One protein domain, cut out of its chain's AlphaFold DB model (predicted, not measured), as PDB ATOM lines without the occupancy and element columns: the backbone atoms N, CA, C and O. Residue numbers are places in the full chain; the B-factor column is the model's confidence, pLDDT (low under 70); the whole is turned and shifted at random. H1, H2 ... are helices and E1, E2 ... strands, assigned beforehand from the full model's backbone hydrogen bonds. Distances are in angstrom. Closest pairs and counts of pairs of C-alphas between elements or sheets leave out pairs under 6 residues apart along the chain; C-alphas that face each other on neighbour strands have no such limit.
ATOM      1  N   LEU A   9     142.710 154.383 108.005       88.94
ATOM      2  CA  LEU A   9     141.602 155.290 108.337       88.94
ATOM      3  C   LEU A   9     142.097 156.684 108.777       88.94
ATOM      4  O   LEU A   9     141.574 157.682 108.296       88.94
ATOM      5  N   LYS A  10     143.183 156.770 109.563       84.19
ATOM      6  CA  LYS A  10     143.777 158.064 109.959       84.19
ATOM      7  C   LYS A  10     144.317 158.850 108.760       84.19
ATOM      8  O   LYS A  10     144.314 160.078 108.759       84.19
ATOM      9  N   ARG A  11     144.787 158.147 107.720       84.12
ATOM     10  CA  ARG A  11     145.208 158.765 106.453       84.12
ATOM     11  C   ARG A  11     143.997 159.248 105.647       84.12
ATOM     12  O   ARG A  11     144.064 160.338 105.084       84.12
ATOM     13  N   ALA A  12     142.899 158.491 105.638       85.06
ATOM     14  CA  ALA A  12     141.644 158.894 105.010       85.06
ATOM     15  C   ALA A  12     141.075 160.182 105.634       85.06
ATOM     16  O   ALA A  12     140.819 161.143 104.910       85.06
ATOM     17  N   GLU A  13     140.976 160.241 106.966       87.50
ATOM     18  CA  GLU A  13     140.546 161.428 107.726       87.50
ATOM     19  C   GLU A  13     141.439 162.643 107.434       87.50
ATOM     20  O   GLU A  13     140.944 163.738 107.145       87.50
ATOM     21  N   TYR A  14     142.764 162.451 107.430       82.19
ATOM     22  CA  TYR A  14     143.727 163.504 107.104       82.19
ATOM     23  C   TYR A  14     143.552 164.037 105.671       82.19
ATOM     24  O   TYR A  14     143.537 165.254 105.471       82.19
ATOM     25  N   TYR A  15     143.377 163.169 104.667       81.94
ATOM     26  CA  TYR A  15     143.181 163.617 103.282       81.94
ATOM     27  C   TYR A  15     141.827 164.308 103.082       81.94
ATOM     28  O   TYR A  15     141.781 165.356 102.436       81.94
ATOM     29  N   CYS A  16     140.753 163.814 103.704       81.75
ATOM     30  CA  CYS A  16     139.456 164.489 103.653       81.75
ATOM     31  C   CYS A  16     139.515 165.880 104.297       81.75
ATOM     32  O   CYS A  16     139.061 166.859 103.707       81.75
ATOM     33  N   SER A  17     140.160 165.997 105.461       82.50
ATOM     34  CA  SER A  17     140.388 167.284 106.136       82.50
ATOM     35  C   SER A  17     141.163 168.262 105.242       82.50
ATOM     36  O   SER A  17     140.817 169.438 105.147       82.50
ATOM     37  N   ARG A  18     142.182 167.772 104.520       80.12
ATOM     38  CA  ARG A  18     142.954 168.563 103.546       80.12
ATOM     39  C   ARG A  18     142.129 169.001 102.332       80.12
ATOM     40  O   ARG A  18     142.482 170.016 101.737       80.12
ATOM     41  N   LEU A  19     141.067 168.282 101.962       79.12
ATOM     42  CA  LEU A  19     140.126 168.707 100.921       79.12
ATOM     43  C   LEU A  19     139.128 169.747 101.434       79.12
ATOM     44  O   LEU A  19     138.960 170.755 100.757       79.12
ATOM     45  N   ILE A  20     138.558 169.589 102.636       83.12
ATOM     46  CA  ILE A  20     137.699 170.624 103.251       83.12
ATOM     47  C   ILE A  20     138.466 171.955 103.348       83.12
ATOM     48  O   ILE A  20     137.989 172.980 102.875       83.12
ATOM     49  N   VAL A  21     139.705 171.934 103.851       80.19
ATOM     50  CA  VAL A  21     140.564 173.132 103.997       80.19
ATOM     51  C   VAL A  21     140.973 173.770 102.654       80.19
ATOM     52  O   VAL A  21     141.386 174.929 102.625       80.19
ATOM     53  N   ARG A  22     140.854 173.062 101.522       78.31
ATOM     54  CA  ARG A  22     141.079 173.643 100.181       78.31
ATOM     55  C   ARG A  22     139.884 174.456  99.672       78.31
ATOM     56  O   ARG A  22     140.064 175.256  98.753       78.31
ATOM     57  N   GLN A  23     138.694 174.272 100.241       83.44
ATOM     58  CA  GLN A  23     137.485 174.987  99.839       83.44
ATOM     59  C   GLN A  23     137.491 176.398 100.446       83.44
ATOM     60  O   GLN A  23     137.502 176.570 101.661       83.44
ATOM     61  N   LYS A  24     137.536 177.425  99.588       79.06
ATOM     62  CA  LYS A  24     137.801 178.814 100.013       79.06
ATOM     63  C   LYS A  24     136.576 179.569 100.538       79.06
ATOM     64  O   LYS A  24     136.745 180.581 101.210       79.06
ATOM     65  N   GLU A  25     135.362 179.119 100.223       86.69
ATOM     66  CA  GLU A  25     134.123 179.804 100.602       86.69
ATOM     67  C   GLU A  25     133.328 178.969 101.612       86.69
ATOM     68  O   GLU A  25     132.629 178.028 101.250       86.69
ATOM     69  N   TYR A  26     133.405 179.345 102.892       83.00
ATOM     70  CA  TYR A  26     132.795 178.598 104.001       83.00
ATOM     71  C   TYR A  26     131.282 178.347 103.836       83.00
ATOM     72  O   TYR A  26     130.778 177.305 104.239       83.00
ATOM     73  N   LYS A  27     130.556 179.272 103.191       85.94
ATOM     74  CA  LYS A  27     129.109 179.152 102.924       85.94
ATOM     75  C   LYS A  27     128.748 178.201 101.770       85.94
ATOM     76  O   LYS A  27     127.566 178.033 101.493       85.94
ATOM     77  N   LYS A  28     129.738 177.626 101.078       87.56
ATOM     78  CA  LYS A  28     129.565 176.720  99.929       87.56
ATOM     79  C   LYS A  28     130.510 175.513 100.015       87.56
ATOM     80  O   LYS A  28     131.051 175.079  99.002       87.56
ATOM     81  N   ILE A  29     130.749 175.002 101.224       86.88
ATOM     82  CA  ILE A  29     131.536 173.777 101.409       86.88
ATOM     83  C   ILE A  29     130.741 172.592 100.846       86.88
ATOM     84  O   ILE A  29     129.695 172.228 101.375       86.88
ATOM     85  N   GLN A  30     131.258 172.008  99.768       86.69
ATOM     86  CA  GLN A  30     130.821 170.743  99.183       86.69
ATOM     87  C   GLN A  30     131.226 169.566 100.077       86.69
ATOM     88  O   GLN A  30     132.257 169.616 100.766       86.69
ATOM     89  N   ARG A  31     130.460 168.473 100.026       89.12
ATOM     90  CA  ARG A  31     130.758 167.248 100.774       89.12
ATOM     91  C   ARG A  31     131.999 166.576 100.189       89.12
ATOM     92  O   ARG A  31     132.137 166.422  98.977       89.12
ATOM     93  N   VAL A  32     132.915 166.159 101.062       87.19
ATOM     94  CA  VAL A  32     134.124 165.425 100.681       87.19
ATOM     95  C   VAL A  32     133.873 163.930 100.803       87.19
ATOM     96  O   VAL A  32     133.632 163.421 101.899       87.19
ATOM     97  N   HIS A  33     134.008 163.219  99.688       84.06
ATOM     98  CA  HIS A  33     133.922 161.765  99.632       84.06
ATOM     99  C   HIS A  33     135.310 161.166  99.358       84.06
ATOM    100  O   HIS A  33     136.053 161.661  98.510       84.06
ATOM    101  N   SER A  34     135.678 160.104 100.082       83.44
ATOM    102  CA  SER A  34     136.963 159.406  99.927       83.44
ATOM    103  C   SER A  34     136.771 157.891  99.999       83.44
ATOM    104  O   SER A  34     136.493 157.334 101.063       83.44
ATOM    105  N   ILE A  35     136.912 157.213  98.860       84.12
ATOM    106  CA  ILE A  35     136.761 155.758  98.731       84.12
ATOM    107  C   ILE A  35     138.142 155.103  98.744       84.12
ATOM    108  O   ILE A  35     139.020 155.478  97.970       84.12
ATOM    109  N   TRP A  36     138.329 154.103  99.601       86.75
ATOM    110  CA  TRP A  36     139.551 153.317  99.765       86.75
ATOM    111  C   TRP A  36     139.253 151.863  99.406       86.75
ATOM    112  O   TRP A  36     138.645 151.138 100.193       86.75
ATOM    113  N   LEU A  37     139.670 151.447  98.213       83.44
ATOM    114  CA  LEU A  37     139.462 150.106  97.668       83.44
ATOM    115  C   LEU A  37     140.691 149.240  97.939       83.44
ATOM    116  O   LEU A  37     141.739 149.420  97.324       83.44
ATOM    117  N   MET A  38     140.567 148.315  98.887       84.88
ATOM    118  CA  MET A  38     141.667 147.485  99.378       84.88
ATOM    119  C   MET A  38     141.866 146.257  98.488       84.88
ATOM    120  O   MET A  38     140.983 145.406  98.396       84.88
ATOM    121  N   GLN A  39     143.040 146.118  97.873       74.75
ATOM    122  CA  GLN A  39     143.371 144.960  97.036       74.75
ATOM    123  C   GLN A  39     143.897 143.789  97.888       74.75
ATOM    124  O   GLN A  39     143.448 142.651  97.710       74.75
ATOM    125  N   GLU A  40     144.748 144.075  98.883       76.94
ATOM    126  CA  GLU A  40     145.196 143.117  99.909       76.94
ATOM    127  C   GLU A  40     144.649 143.445 101.306       76.94
ATOM    128  O   GLU A  40     144.647 144.592 101.754       76.94
ATOM    129  N   TYR A  41     144.237 142.409 102.035       83.12
ATOM    130  CA  TYR A  41     143.711 142.488 103.399       83.12
ATOM    131  C   TYR A  41     143.738 141.097 104.059       83.12
ATOM    132  O   TYR A  41     143.977 140.087 103.404       83.12
ATOM    133  N   ALA A  42     143.490 141.025 105.371       83.19
ATOM    134  CA  ALA A  42     143.270 139.749 106.060       83.19
ATOM    135  C   ALA A  42     141.901 139.164 105.681       83.19
ATOM    136  O   ALA A  42     140.923 139.906 105.738       83.19
ATOM    137  N   ASN A  43     141.796 137.856 105.414       83.50
ATOM    138  CA  ASN A  43     140.561 137.191 104.954       83.50
ATOM    139  C   ASN A  43     139.316 137.533 105.799       83.50
ATOM    140  O   ASN A  43     138.235 137.703 105.255       83.50
ATOM    141  N   ARG A  44     139.469 137.764 107.115       86.94
ATOM    142  CA  ARG A  44     138.392 138.237 108.015       86.94
ATOM    143  C   ARG A  44     137.786 139.617 107.677       86.94
ATOM    144  O   ARG A  44     136.945 140.101 108.425       86.94
ATOM    145  N   LYS A  45     138.278 140.292 106.635       88.38
ATOM    146  CA  LYS A  45     137.748 141.546 106.086       88.38
ATOM    147  C   LYS A  45     137.157 141.386 104.679       88.38
ATOM    148  O   LYS A  45     136.715 142.372 104.110       88.38
ATOM    149  N   GLU A  46     137.182 140.194 104.092       89.38
ATOM    150  CA  GLU A  46     136.638 139.960 102.753       89.38
ATOM    151  C   GLU A  46     135.137 140.288 102.693       89.38
ATOM    152  O   GLU A  46     134.376 139.899 103.577       89.38
ATOM    153  N   GLY A  47     134.711 141.033 101.668       88.06
ATOM    154  CA  GLY A  47     133.319 141.463 101.505       88.06
ATOM    155  C   GLY A  47     132.864 142.570 102.466       88.06
ATOM    156  O   GLY A  47     131.685 142.926 102.463       88.06
ATOM    157  N   VAL A  48     133.760 143.139 103.281       91.50
ATOM    158  CA  VAL A  48     133.432 144.251 104.183       91.50
ATOM    159  C   VAL A  48     133.341 145.569 103.406       91.50
ATOM    160  O   VAL A  48     134.180 145.882 102.561       91.50
ATOM    161  N   ALA A  49     132.336 146.379 103.728       91.94
ATOM    162  CA  ALA A  49     132.241 147.776 103.324       91.94
ATOM    163  C   ALA A  49     131.913 148.615 104.561       91.94
ATOM    164  O   ALA A  49     130.809 148.532 105.092       91.94
ATOM    165  N   ASN A  50     132.875 149.415 105.025       94.31
ATOM    166  CA  ASN A  50     132.665 150.330 106.143       94.31
ATOM    167  C   ASN A  50     132.466 151.748 105.614       94.31
ATOM    168  O   ASN A  50     133.316 152.245 104.875       94.31
ATOM    169  N   HIS A  51     131.402 152.415 106.051       95.69
ATOM    170  CA  HIS A  51     131.211 153.851 105.880       95.69
ATOM    171  C   HIS A  51     131.489 154.564 107.209       95.69
ATOM    172  O   HIS A  51     131.018 154.127 108.259       95.69
ATOM    173  N   TYR A  52     132.249 155.655 107.153       96.19
ATOM    174  CA  TYR A  52     132.536 156.541 108.274       96.19
ATOM    175  C   TYR A  52     132.089 157.955 107.901       96.19
ATOM    176  O   TYR A  52     132.517 158.497 106.880       96.19
ATOM    177  N   SER A  53     131.260 158.552 108.748       94.62
ATOM    178  CA  SER A  53     130.811 159.939 108.644       94.62
ATOM    179  C   SER A  53     130.533 160.494 110.038       94.62
ATOM    180  O   SER A  53     130.323 159.739 110.989       94.62
ATOM    181  N   ASN A  69     124.401 171.142 107.352       90.81
ATOM    182  CA  ASN A  69     125.265 172.007 108.164       90.81
ATOM    183  C   ASN A  69     126.383 171.231 108.894       90.81
ATOM    184  O   ASN A  69     127.358 171.831 109.343       90.81
ATOM    185  N   TYR A  70     126.286 169.898 108.973       88.62
ATOM    186  CA  TYR A  70     127.350 169.001 109.445       88.62
ATOM    187  C   TYR A  70     127.637 167.891 108.417       88.62
ATOM    188  O   TYR A  70     127.275 167.999 107.250       88.62
ATOM    189  N   GLY A  71     128.361 166.831 108.796       89.88
ATOM    190  CA  GLY A  71     128.467 165.632 107.948       89.88
ATOM    191  C   GLY A  71     129.310 165.773 106.672       89.88
ATOM    192  O   GLY A  71     129.307 164.857 105.860       89.88
ATOM    193  N   MET A  72     130.076 166.858 106.501       89.62
ATOM    194  CA  MET A  72     130.861 167.205 105.293       89.62
ATOM    195  C   MET A  72     131.940 166.189 104.850       89.62
ATOM    196  O   MET A  72     132.711 166.472 103.931       89.62
ATOM    197  N   MET A  73     132.050 165.034 105.505       92.00
ATOM    198  CA  MET A  73     133.086 164.028 105.291       92.00
ATOM    199  C   MET A  73     132.483 162.622 105.284       92.00
ATOM    200  O   MET A  73     131.956 162.165 106.300       92.00
ATOM    201  N   HIS A  74     132.637 161.930 104.155       93.69
ATOM    202  CA  HIS A  74     132.237 160.540 103.953       93.69
ATOM    203  C   HIS A  74     133.448 159.704 103.518       93.69
ATOM    204  O   HIS A  74     133.973 159.868 102.415       93.69
ATOM    205  N   ILE A  75     133.889 158.781 104.369       93.81
ATOM    206  CA  ILE A  75     134.983 157.849 104.067       93.81
ATOM    207  C   ILE A  75     134.404 156.448 103.889       93.81
ATOM    208  O   ILE A  75     133.712 155.941 104.769       93.81
ATOM    209  N   PHE A  76     134.737 155.792 102.780       92.81
ATOM    210  CA  PHE A  76     134.358 154.406 102.512       92.81
ATOM    211  C   PHE A  76     135.610 153.533 102.481       92.81
ATOM    212  O   PHE A  76     136.471 153.722 101.627       92.81
ATOM    213  N   MET A  77     135.713 152.561 103.387       92.44
ATOM    214  CA  MET A  77     136.784 151.560 103.382       92.44
ATOM    215  C   MET A  77     136.203 150.244 102.854       92.44
ATOM    216  O   MET A  77     135.477 149.548 103.570       92.44
ATOM    217  N   LEU A  78     136.496 149.936 101.592       90.69
ATOM    218  CA  LEU A  78     135.930 148.820 100.839       90.69
ATOM    219  C   LEU A  78     136.946 147.682 100.704       90.69
ATOM    220  O   LEU A  78     138.105 147.903 100.357       90.69
ATOM    221  N   TYR A  79     136.489 146.458 100.943       90.56
ATOM    222  CA  TYR A  79     137.280 145.233 100.867       90.56
ATOM    223  C   TYR A  79     136.552 144.247  99.931       90.56
ATOM    224  O   TYR A  79     135.793 143.407 100.421       90.56
ATOM    225  N   PRO A  80     136.727 144.369  98.596       87.31
ATOM    226  CA  PRO A  80     136.005 143.569  97.601       87.31
ATOM    227  C   PRO A  80     136.110 142.063  97.858       87.31
ATOM    228  O   PRO A  80     137.074 141.606  98.474       87.31
ATOM    229  N   LYS A  81     135.167 141.257  97.352       86.00
ATOM    230  CA  LYS A  81     135.326 139.790  97.372       86.00
ATOM    231  C   LYS A  81     136.628 139.380  96.674       86.00
ATOM    232  O   LYS A  81     137.048 140.006  95.703       86.00
ATOM    233  N   GLY A  82     137.280 138.328  97.162       80.94
ATOM    234  CA  GLY A  82     138.517 137.791  96.595       80.94
ATOM    235  C   GLY A  82     138.302 136.982  95.317       80.94
ATOM    236  O   GLY A  82     139.212 136.907  94.498       80.94
ATOM    237  N   LYS A  83     137.101 136.425  95.127       85.94
ATOM    238  CA  LYS A  83     136.680 135.701  93.921       85.94
ATOM    239  C   LYS A  83     135.478 136.376  93.265       85.94
ATOM    240  O   LYS A  83     134.600 136.880  93.966       85.94
ATOM    241  N   TYR A  84     135.455 136.319  91.939       87.88
ATOM    242  CA  TYR A  84     134.297 136.611  91.098       87.88
ATOM    243  C   TYR A  84     133.273 135.469  91.170       87.88
ATOM    244  O   TYR A  84     133.654 134.299  91.251       87.88
ATOM    245  N   ASP A  85     131.987 135.806  91.097       89.12
ATOM    246  CA  ASP A  85     130.885 134.867  90.877       89.12
ATOM    247  C   ASP A  85     129.958 135.411  89.774       89.12
ATOM    248  O   ASP A  85     129.371 136.484  89.912       89.12
ATOM    249  N   ALA A  86     129.801 134.671  88.675       89.12
ATOM    250  CA  ALA A  86     128.972 135.065  87.530       89.12
ATOM    251  C   ALA A  86     127.450 135.069  87.818       89.12
ATOM    252  O   ALA A  86     126.659 135.437  86.951       89.12
ATOM    253  N   LYS A  87     127.019 134.646  89.015       90.38
ATOM    254  CA  LYS A  87     125.619 134.688  89.477       90.38
ATOM    255  C   LYS A  87     125.365 135.750  90.552       90.38
ATOM    256  O   LYS A  87     124.210 135.997  90.893       90.38
ATOM    257  N   ASP A  88     126.410 136.373  91.092       89.06
ATOM    258  CA  ASP A  88     126.303 137.350  92.176       89.06
ATOM    259  C   ASP A  88     126.185 138.779  91.624       89.06
ATOM    260  O   ASP A  88     127.153 139.355  91.131       89.06
ATOM    261  N   THR A  89     124.999 139.376  91.709       89.56
ATOM    262  CA  THR A  89     124.751 140.762  91.272       89.56
ATOM    263  C   THR A  89     125.003 141.804  92.370       89.56
ATOM    264  O   THR A  89     124.695 142.982  92.194       89.56
ATOM    265  N   SER A  90     125.584 141.415  93.513       89.38
ATOM    266  CA  SER A  90     125.864 142.338  94.615       89.38
ATOM    267  C   SER A  90     126.991 143.329  94.307       89.38
ATOM    268  O   SER A  90     127.947 143.044  93.579       89.38
ATOM    269  N   PHE A  91     126.938 144.483  94.979       86.00
ATOM    270  CA  PHE A  91     127.988 145.505  94.951       86.00
ATOM    271  C   PHE A  91     129.391 144.941  95.245       86.00
ATOM    272  O   PHE A  91     130.370 145.383  94.654       86.00
ATOM    273  N   GLN A  92     129.512 143.929  96.111       87.31
ATOM    274  CA  GLN A  92     130.810 143.326  96.439       87.31
ATOM    275  C   GLN A  92     131.412 142.497  95.294       87.31
ATOM    276  O   GLN A  92     132.636 142.393  95.205       87.31
ATOM    277  N   ASN A  93     130.577 141.939  94.412       88.81
ATOM    278  CA  ASN A  93     131.035 141.278  93.193       88.81
ATOM    279  C   ASN A  93     131.300 142.295  92.068       88.81
ATOM    280  O   ASN A  93     132.320 142.194  91.396       88.81
ATOM    281  N   LEU A  94     130.485 143.352  91.953       87.31
ATOM    282  CA  LEU A  94     130.767 144.495  91.069       87.31
ATOM    283  C   LEU A  94     132.144 145.123  91.364       87.31
ATOM    284  O   LEU A  94     132.931 145.375  90.454       87.31
ATOM    285  N   MET A  95     132.477 145.317  92.645       84.75
ATOM    286  CA  MET A  95     133.797 145.808  93.061       84.75
ATOM    287  C   MET A  95     134.932 144.803  92.789       84.75
ATOM    288  O   MET A  95     136.071 145.228  92.594       84.75
ATOM    289  N   ASN A  96     134.656 143.491  92.753       85.69
ATOM    290  CA  ASN A  96     135.639 142.497  92.306       85.69
ATOM    291  C   ASN A  96     135.913 142.639  90.799       85.69
ATOM    292  O   ASN A  96     137.080 142.718  90.410       85.69
ATOM    293  N   VAL A  97     134.855 142.753  89.987       85.62
ATOM    294  CA  VAL A  97     134.933 142.925  88.526       85.62
ATOM    295  C   VAL A  97     135.701 144.185  88.148       85.62
ATOM    296  O   VAL A  97     136.645 144.117  87.369       85.62
ATOM    297  N   LEU A  98     135.372 145.334  88.737       79.94
ATOM    298  CA  LEU A  98     136.063 146.577  88.392       79.94
ATOM    299  C   LEU A  98     137.534 146.584  88.853       79.94
ATOM    300  O   LEU A  98     138.420 146.942  88.076       79.94
ATOM    301  N   PHE A  99     137.821 146.166  90.095       73.94
ATOM    302  CA  PHE A  99     139.082 146.526  90.769       73.94
ATOM    303  C   PHE A  99     139.994 145.368  91.198       73.94
ATOM    304  O   PHE A  99     141.081 145.646  91.723       73.94
ATOM    305  N   LYS A 100     139.585 144.100  91.031       70.81
ATOM    306  CA  LYS A 100     140.343 142.952  91.567       70.81
ATOM    307  C   LYS A 100     140.541 141.765  90.624       70.81
ATOM    308  O   LYS A 100     141.556 141.093  90.780       70.81
ATOM    309  N   ASN A 101     139.632 141.476  89.694       74.12
ATOM    310  CA  ASN A 101     139.859 140.404  88.723       74.12
ATOM    311  C   ASN A 101     140.576 140.891  87.450       74.12
ATOM    312  O   ASN A 101     140.569 142.078  87.107       74.12
ATOM    313  N   GLU A 102     141.229 139.939  86.786       77.44
ATOM    314  CA  GLU A 102     142.140 140.136  85.651       77.44
ATOM    315  C   GLU A 102     141.409 140.118  84.294       77.44
ATOM    316  O   GLU A 102     142.035 139.928  83.257       77.44
ATOM    317  N   HIS A 103     140.083 140.316  84.292       82.81
ATOM    318  CA  HIS A 103     139.298 140.420  83.062       82.81
ATOM    319  C   HIS A 103     139.751 141.599  82.187       82.81
ATOM    320  O   HIS A 103     140.179 142.639  82.705       82.81
ATOM    321  N   SER A 104     139.611 141.453  80.868       82.94
ATOM    322  CA  SER A 104     139.884 142.535  79.912       82.94
ATOM    323  C   SER A 104     138.899 143.706  80.070       82.94
ATOM    324  O   SER A 104     137.868 143.588  80.739       82.94
ATOM    325  N   ALA A 105     139.197 144.848  79.440       80.94
ATOM    326  CA  ALA A 105     138.259 145.970  79.355       80.94
ATOM    327  C   ALA A 105     136.912 145.518  78.752       80.94
ATOM    328  O   ALA A 105     135.866 145.699  79.373       80.94
ATOM    329  N   GLU A 106     136.962 144.827  77.609       85.19
ATOM    330  CA  GLU A 106     135.807 144.252  76.905       85.19
ATOM    331  C   GLU A 106     134.993 143.298  77.798       85.19
ATOM    332  O   GLU A 106     133.773 143.430  77.908       85.19
ATOM    333  N   GLU A 107     135.660 142.362  78.488       88.31
ATOM    334  CA  GLU A 107     135.008 141.417  79.402       88.31
ATOM    335  C   GLU A 107     134.321 142.143  80.564       88.31
ATOM    336  O   GLU A 107     133.198 141.796  80.933       88.31
ATOM    337  N   LYS A 108     134.954 143.177  81.132       86.50
ATOM    338  CA  LYS A 108     134.366 143.975  82.218       86.50
ATOM    339  C   LYS A 108     133.145 144.750  81.737       86.50
ATOM    340  O   LYS A 108     132.120 144.711  82.415       86.50
ATOM    341  N   LEU A 109     133.211 145.391  80.571       87.19
ATOM    342  CA  LEU A 109     132.086 146.112  79.961       87.19
ATOM    343  C   LEU A 109     130.905 145.170  79.662       87.19
ATOM    344  O   LEU A 109     129.757 145.483  79.989       87.19
ATOM    345  N   GLU A 110     131.176 143.974  79.140       91.38
ATOM    346  CA  GLU A 110     130.159 142.947  78.894       91.38
ATOM    347  C   GLU A 110     129.554 142.392  80.201       91.38
ATOM    348  O   GLU A 110     128.339 142.205  80.287       91.38
ATOM    349  N   ILE A 111     130.352 142.189  81.256       90.88
ATOM    350  CA  ILE A 111     129.856 141.781  82.582       90.88
ATOM    351  C   ILE A 111     128.973 142.882  83.196       90.88
ATOM    352  O   ILE A 111     127.871 142.589  83.673       90.88
ATOM    353  N   LEU A 112     129.395 144.152  83.144       89.56
ATOM    354  CA  LEU A 112     128.591 145.301  83.586       89.56
ATOM    355  C   LEU A 112     127.226 145.317  82.876       89.56
ATOM    356  O   LEU A 112     126.187 145.433  83.531       89.56
ATOM    357  N   ARG A 113     127.230 145.120  81.554       90.12
ATOM    358  CA  ARG A 113     126.034 145.102  80.706       90.12
ATOM    359  C   ARG A 113     125.115 143.907  80.976       90.12
ATOM    360  O   ARG A 113     123.915 144.102  81.158       90.12
ATOM    361  N   LYS A 114     125.644 142.678  80.979       92.56
ATOM    362  CA  LYS A 114     124.847 141.435  81.030       92.56
ATOM    363  C   LYS A 114     124.507 140.958  82.438       92.56
ATOM    364  O   LYS A 114     123.396 140.481  82.642       92.56
ATOM    365  N   GLN A 115     125.434 141.057  83.392       92.00
ATOM    366  CA  GLN A 115     125.221 140.570  84.761       92.00
ATOM    367  C   GLN A 115     124.616 141.649  85.661       92.00
ATOM    368  O   GLN A 115     123.697 141.362  86.425       92.00
ATOM    369  N   PHE A 116     125.107 142.888  85.573       89.62
ATOM    370  CA  PHE A 116     124.668 143.980  86.450       89.62
ATOM    371  C   PHE A 116     123.593 144.884  85.825       89.62
ATOM    372  O   PHE A 116     123.040 145.734  86.520       89.62
ATOM    373  N   GLY A 117     123.273 144.707  84.536       88.00
ATOM    374  CA  GLY A 117     122.274 145.515  83.825       88.00
ATOM    375  C   GLY A 117     122.672 146.986  83.655       88.00
ATOM    376  O   GLY A 117     121.817 147.830  83.385       88.00
ATOM    377  N   ILE A 118     123.953 147.311  83.837       88.12
ATOM    378  CA  ILE A 118     124.469 148.676  83.761       88.12
ATOM    379  C   ILE A 118     124.522 149.086  82.289       88.12
ATOM    380  O   ILE A 118     125.140 148.417  81.458       88.12
ATOM    381  N   LYS A 119     123.869 150.203  81.957       87.62
ATOM    382  CA  LYS A 119     123.928 150.779  80.614       87.62
ATOM    383  C   LYS A 119     125.306 151.407  80.394       87.62
ATOM    384  O   LYS A 119     125.523 152.552  80.776       87.62
ATOM    385  N   VAL A 120     126.190 150.653  79.751       82.31
ATOM    386  CA  VAL A 120     127.458 151.153  79.208       82.31
ATOM    387  C   VAL A 120     127.190 152.291  78.208       82.31
ATOM    388  O   VAL A 120     126.196 152.274  77.474       82.31
ATOM    389  N   THR A 121     128.072 153.286  78.209       83.06
ATOM    390  CA  THR A 121     128.119 154.410  77.264       83.06
ATOM    391  C   THR A 121     129.550 154.589  76.774       83.06
ATOM    392  O   THR A 121     130.461 154.265  77.522       83.06
ATOM    393  N   GLU A 122     129.738 155.189  75.601       79.50
ATOM    394  CA  GLU A 122     131.039 155.483  74.965       79.50
ATOM    395  C   GLU A 122     132.104 155.993  75.963       79.50
ATOM    396  O   GLU A 122     133.146 155.371  76.129       79.50
ATOM    397  N   THR A 123     131.784 157.003  76.782       75.00
ATOM    398  CA  THR A 123     132.690 157.531  77.828       75.00
ATOM    399  C   THR A 123     133.093 156.513  78.907       75.00
ATOM    400  O   THR A 123     134.184 156.594  79.455       75.00
ATOM    401  N   MET A 124     132.247 155.525  79.221       69.12
ATOM    402  CA  MET A 124     132.604 154.438  80.148       69.12
ATOM    403  C   MET A 124     133.504 153.390  79.487       69.12
ATOM    404  O   MET A 124     134.227 152.685  80.185       69.12
ATOM    405  N   GLU A 125     133.439 153.255  78.162       72.25
ATOM    406  CA  GLU A 125     134.330 152.389  77.388       72.25
ATOM    407  C   GLU A 125     135.726 153.042  77.356       72.25
ATOM    408  O   GLU A 125     136.699 152.414  77.777       72.25
ATOM    409  N   GLU A 126     135.789 154.348  77.054       71.94
ATOM    410  CA  GLU A 126     136.994 155.187  77.166       71.94
ATOM    411  C   GLU A 126     137.622 155.149  78.577       71.94
ATOM    412  O   GLU A 126     138.811 154.859  78.711       71.94
ATOM    413  N   GLU A 127     136.849 155.379  79.649       69.94
ATOM    414  CA  GLU A 127     137.349 155.364  81.041       69.94
ATOM    415  C   GLU A 127     137.917 153.992  81.466       69.94
ATOM    416  O   GLU A 127     138.898 153.918  82.216       69.94
ATOM    417  N   VAL A 128     137.315 152.885  81.012       67.88
ATOM    418  CA  VAL A 128     137.767 151.523  81.351       67.88
ATOM    419  C   VAL A 128     139.017 151.134  80.555       67.88
ATOM    420  O   VAL A 128     139.913 150.483  81.109       67.88
ATOM    421  N   GLU A 129     139.134 151.566  79.299       67.38
ATOM    422  CA  GLU A 129     140.378 151.450  78.533       67.38
ATOM    423  C   GLU A 129     141.492 152.329  79.116       67.38
ATOM    424  O   GLU A 129     142.598 151.832  79.342       67.38
ATOM    425  N   GLU A 130     141.232 153.601  79.438       63.88
ATOM    426  CA  GLU A 130     142.230 154.496  80.036       63.88
ATOM    427  C   GLU A 130     142.727 153.947  81.383       63.88
ATOM    428  O   GLU A 130     143.938 153.834  81.591       63.88
ATOM    429  N   MET A 131     141.828 153.492  82.268       61.72
ATOM    430  CA  MET A 131     142.227 152.845  83.526       61.72
ATOM    431  C   MET A 131     143.116 151.615  83.278       61.72
ATOM    432  O   MET A 131     144.046 151.366  84.051       61.72
ATOM    433  N   SER A 132     142.856 150.851  82.214       57.62
ATOM    434  CA  SER A 132     143.653 149.674  81.847       57.62
ATOM    435  C   SER A 132     145.051 150.073  81.355       57.62
ATOM    436  O   SER A 132     146.047 149.517  81.824       57.62
ATOM    437  N   HIS A 133     145.153 151.094  80.499       54.16
ATOM    438  CA  HIS A 133     146.427 151.667  80.053       54.16
ATOM    439  C   HIS A 133     147.243 152.263  81.214       54.16
ATOM    440  O   HIS A 133     148.438 151.981  81.337       54.16
ATOM    441  N   ILE A 134     146.599 153.012  82.114       50.53
ATOM    442  CA  ILE A 134     147.215 153.583  83.321       50.53
ATOM    443  C   ILE A 134     147.719 152.474  84.254       50.53
ATOM    444  O   ILE A 134     148.858 152.536  84.722       50.53
ATOM    445  N   CYS A 135     146.922 151.427  84.503       50.19
ATOM    446  CA  CYS A 135     147.367 150.292  85.312       50.19
ATOM    447  C   CYS A 135     148.545 149.549  84.667       50.19
ATOM    448  O   CYS A 135     149.515 149.269  85.368       50.19
ATOM    449  N   MET A 136     148.534 149.305  83.352       51.28
ATOM    450  CA  MET A 136     149.676 148.701  82.656       51.28
ATOM    451  C   MET A 136     150.941 149.566  82.746       51.28
ATOM    452  O   MET A 136     152.024 149.027  82.980       51.28
ATOM    453  N   TYR A 137     150.824 150.891  82.613       44.22
ATOM    454  CA  TYR A 137     151.950 151.815  82.765       44.22
ATOM    455  C   TYR A 137     152.545 151.754  84.180       44.22
ATOM    456  O   TYR A 137     153.736 151.479  84.333       44.22
ATOM    457  N   TYR A 138     151.722 151.914  85.223       45.81
ATOM    458  CA  TYR A 138     152.194 151.851  86.611       45.81
ATOM    459  C   TYR A 138     152.641 150.448  87.046       45.81
ATOM    460  O   TYR A 138     153.503 150.334  87.914       45.81
ATOM    461  N   GLU A 139     152.139 149.375  86.431       50.56
ATOM    462  CA  GLU A 139     152.698 148.035  86.613       50.56
ATOM    463  C   GLU A 139     154.063 147.876  85.945       50.56
ATOM    464  O   GLU A 139     154.944 147.252  86.530       50.56
ATOM    465  N   GLN A 140     154.271 148.412  84.741       52.28
ATOM    466  CA  GLN A 140     155.568 148.342  84.066       52.28
ATOM    467  C   GLN A 140     156.613 149.201  84.778       52.28
ATOM    468  O   GLN A 140     157.700 148.705  85.070       52.28
ATOM    469  N   GLU A 141     156.283 150.446  85.128       47.94
ATOM    470  CA  GLU A 141     157.146 151.298  85.950       47.94
ATOM    471  C   GLU A 141     157.332 150.712  87.353       47.94
ATOM    472  O   GLU A 141     158.448 150.686  87.855       47.94
ATOM    473  N   GLY A 142     156.294 150.127  87.959       44.44
ATOM    474  CA  GLY A 142     156.383 149.421  89.239       44.44
ATOM    475  C   GLY A 142     157.261 148.164  89.194       44.44
ATOM    476  O   GLY A 142     157.975 147.889  90.155       44.44
ATOM    477  N   LYS A 143     157.276 147.427  88.075       49.22
ATOM    478  CA  LYS A 143     158.162 146.270  87.845       49.22
ATOM    479  C   LYS A 143     159.602 146.714  87.570       49.22
ATOM    480  O   LYS A 143     160.515 146.144  88.158       49.22
ATOM    481  N   LYS A 144     159.824 147.761  86.761       52.44
ATOM    482  CA  LYS A 144     161.151 148.383  86.547       52.44
ATOM    483  C   LYS A 144     161.720 148.930  87.857       52.44
ATOM    484  O   LYS A 144     162.856 148.617  88.208       52.44
ATOM    485  N   ALA A 145     160.912 149.684  88.602       45.81
ATOM    486  CA  ALA A 145     161.249 150.198  89.920       45.81
ATOM    487  C   ALA A 145     161.504 149.057  90.907       45.81
ATOM    488  O   ALA A 145     162.508 149.107  91.591       45.81
ATOM    489  N   GLY A 146     160.687 147.999  90.934       40.09
ATOM    490  CA  GLY A 146     160.902 146.827  91.793       40.09
ATOM    491  C   GLY A 146     162.157 146.012  91.448       40.09
ATOM    492  O   GLY A 146     162.795 145.469  92.345       40.09
ATOM    493  N   LEU A 147     162.562 145.961  90.175       42.09
ATOM    494  CA  LEU A 147     163.834 145.371  89.736       42.09
ATOM    495  C   LEU A 147     165.033 146.236  90.150       42.09
ATOM    496  O   LEU A 147     165.994 145.722  90.722       42.09
ATOM    497  N   ALA A 148     164.962 147.550  89.921       42.84
ATOM    498  CA  ALA A 148     165.999 148.496  90.331       42.84
ATOM    499  C   ALA A 148     166.111 148.603  91.863       42.84
ATOM    500  O   ALA A 148     167.211 148.592  92.404       42.84
ATOM    501  N   GLU A 149     164.985 148.645  92.571       36.97
ATOM    502  CA  GLU A 149     164.884 148.625  94.031       36.97
ATOM    503  C   GLU A 149     165.328 147.266  94.590       36.97
ATOM    504  O   GLU A 149     166.009 147.235  95.606       36.97
ATOM    505  N   GLY A 150     165.071 146.153  93.895       37.72
ATOM    506  CA  GLY A 150     165.621 144.837  94.233       37.72
ATOM    507  C   GLY A 150     167.152 144.794  94.173       37.72
ATOM    508  O   GLY A 150     167.789 144.312  95.110       37.72
ATOM    509  N   MET A 151     167.758 145.365  93.123       37.44
ATOM    510  CA  MET A 151     169.216 145.539  93.042       37.44
ATOM    511  C   MET A 151     169.732 146.497  94.132       37.44
ATOM    512  O   MET A 151     170.683 146.176  94.845       37.44
ATOM    513  N   LEU A 152     169.072 147.643  94.329       31.05
ATOM    514  CA  LEU A 152     169.469 148.666  95.305       31.05
ATOM    515  C   LEU A 152     169.302 148.223  96.766       31.05
ATOM    516  O   LEU A 152     170.107 148.625  97.603       31.05
ATOM    517  N   ILE A 153     168.316 147.385  97.094       35.59
ATOM    518  CA  ILE A 153     168.154 146.771  98.422       35.59
ATOM    519  C   ILE A 153     169.279 145.761  98.689       35.59
ATOM    520  O   ILE A 153     169.716 145.638  99.835       35.59
ATOM    521  N   GLY A 154     169.799 145.105  97.646       37.97
ATOM    522  CA  GLY A 154     171.022 144.302  97.725       37.97
ATOM    523  C   GLY A 154     172.264 145.120  98.105       37.97
ATOM    524  O   GLY A 154     173.121 144.621  98.830       37.97
ATOM    525  N   GLU A 155     172.346 146.387  97.681       37.69
ATOM    526  CA  GLU A 155     173.489 147.270  97.967       37.69
ATOM    527  C   GLU A 155     173.344 148.130  99.235       37.69
ATOM    528  O   GLU A 155     174.327 148.387  99.934       37.69
ATOM    529  N   ARG A 156     172.152 148.679  99.509       28.47
ATOM    530  CA  ARG A 156     172.000 149.875 100.358       28.47
ATOM    531  C   ARG A 156     170.942 149.746 101.451       28.47
ATOM    532  O   ARG A 156     169.785 150.132 101.309       28.47
ATOM    533  N   ARG A 157     171.433 149.439 102.658       37.38
ATOM    534  CA  ARG A 157     170.812 149.766 103.962       37.38
ATOM    535  C   ARG A 157     170.750 151.300 104.218       37.38
ATOM    536  O   ARG A 157     171.169 151.766 105.276       37.38
ATOM    537  N   TYR A 173     146.127 149.225  97.797       61.41
ATOM    538  CA  TYR A 173     144.821 149.872  97.799       61.41
ATOM    539  C   TYR A 173     144.793 151.011  96.773       61.41
ATOM    540  O   TYR A 173     145.786 151.719  96.620       61.41
ATOM    541  N   LYS A 174     143.642 151.236  96.134       68.25
ATOM    542  CA  LYS A 174     143.359 152.454  95.355       68.25
ATOM    543  C   LYS A 174     142.593 153.453  96.229       68.25
ATOM    544  O   LYS A 174     141.767 153.034  97.046       68.25
ATOM    545  N   ASN A 175     142.830 154.757  96.070       66.38
ATOM    546  CA  ASN A 175     142.042 155.796  96.742       66.38
ATOM    547  C   ASN A 175     141.494 156.826  95.747       66.38
ATOM    548  O   ASN A 175     142.253 157.456  95.023       66.38
ATOM    549  N   PHE A 176     140.177 157.019  95.772       71.25
ATOM    550  CA  PHE A 176     139.446 157.971  94.942       71.25
ATOM    551  C   PHE A 176     138.853 159.060  95.834       71.25
ATOM    552  O   PHE A 176     138.306 158.746  96.893       71.25
ATOM    553  N   GLN A 177     138.969 160.329  95.436       58.69
ATOM    554  CA  GLN A 177     138.496 161.466  96.232       58.69
ATOM    555  C   GLN A 177     137.772 162.481  95.353       58.69
ATOM    556  O   GLN A 177     138.282 162.848  94.298       58.69
ATOM    557  N   PHE A 178     136.601 162.932  95.793       70.44
ATOM    558  CA  PHE A 178     135.730 163.807  95.012       70.44
ATOM    559  C   PHE A 178     134.930 164.764  95.907       70.44
ATOM    560  O   PHE A 178     134.739 164.515  97.102       70.44
ATOM    561  N   LEU A 179     134.521 165.886  95.313       54.44
ATOM    562  CA  LEU A 179     133.676 166.916  95.918       54.44
ATOM    563  C   LEU A 179     132.275 166.830  95.311       54.44
ATOM    564  O   LEU A 179     132.159 166.679  94.094       54.44
ATOM    565  N   VAL A 180     131.245 166.940  96.155       54.34
ATOM    566  CA  VAL A 180     129.823 166.942  95.767       54.34
ATOM    567  C   VAL A 180     129.108 168.104  96.444       54.34
ATOM    568  O   VAL A 180     128.998 168.082  97.690       54.34
TER     569      VAL A 180
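Overview. This is residues 9 to 53, 69 to 157 and 173 to 180 of the 180 residues of an uncharacterized protein of Absiella dolichum DSM 3991 (UniProt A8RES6). A four-stranded sheet has H1 over one face; at one end of its opposite face H2 makes a helical hairpin with H3, and the long helix H4 runs from there past H3 and sticks out as an arm: residues 134 to 157 stand free, of which 134 to 155 belong to H4. The printed part has 142 residues, with four named helices and four named strands in the order H1 E1 E2 E3 H2 H3 H4 E4, class mixed. The mixed sheet runs E2 E3 E1 E4. The whole is loose, radius of gyration of the C-alphas 18.4 A, spanning 51 by 49 by 35 A.

Arrangement. E1, residues 32 to 38, and E3, residues 73 to 78, are parallel inner strands, N 36 and O 76 within hydrogen-bond range at 2.8 A. Edge strand E2, residues 49 to 53, is antiparallel to E3, N 52 and O 75 at 2.8 A. Edge strand E4, residues 173 to 179, is antiparallel to E1, N 35 and O 176 at 2.9 A. H1, residues 9 to 20, is on the sheet at a height of 8.5 A, over E3 and E1; its closest C-alphas to E1 are Cys 16 and Val 32, 6.2 A. H2, residues 91 to 99, is on the opposite face, across the strands at 83 degrees to E3 on the local plane. H2 and H3, residues 105 to 114, touch at a shallow tilt of 20 degrees, opposite ways, closest at C-alphas Val 97 and Lys 108, 6.4 A. H4, residues 122 to 155, touches H3 with residues 125 to 132 alone, closest at C-alphas Ala 105 and Val 128, 5.9 A. In H1, H2, H3 and H4 every O i to N i+4 pair is within hydrogen-bond range.

Along the chain. H1 begins at C-alpha 9 (141.602, 155.290, 108.337). H4, 49.0 A long, ends at C-alpha 155 (173.489, 147.270, 97.967). E1 is 19.5 A and E4 20.5 A long.

Size, cuts and confidence. Residues 54 to 68 and 158 to 172 are cut out, with C-alpha gaps of 13.3 A and 26.7 A. The links H1 to E1 and E3 to H2 are long. Mean pLDDT of H4 is 52.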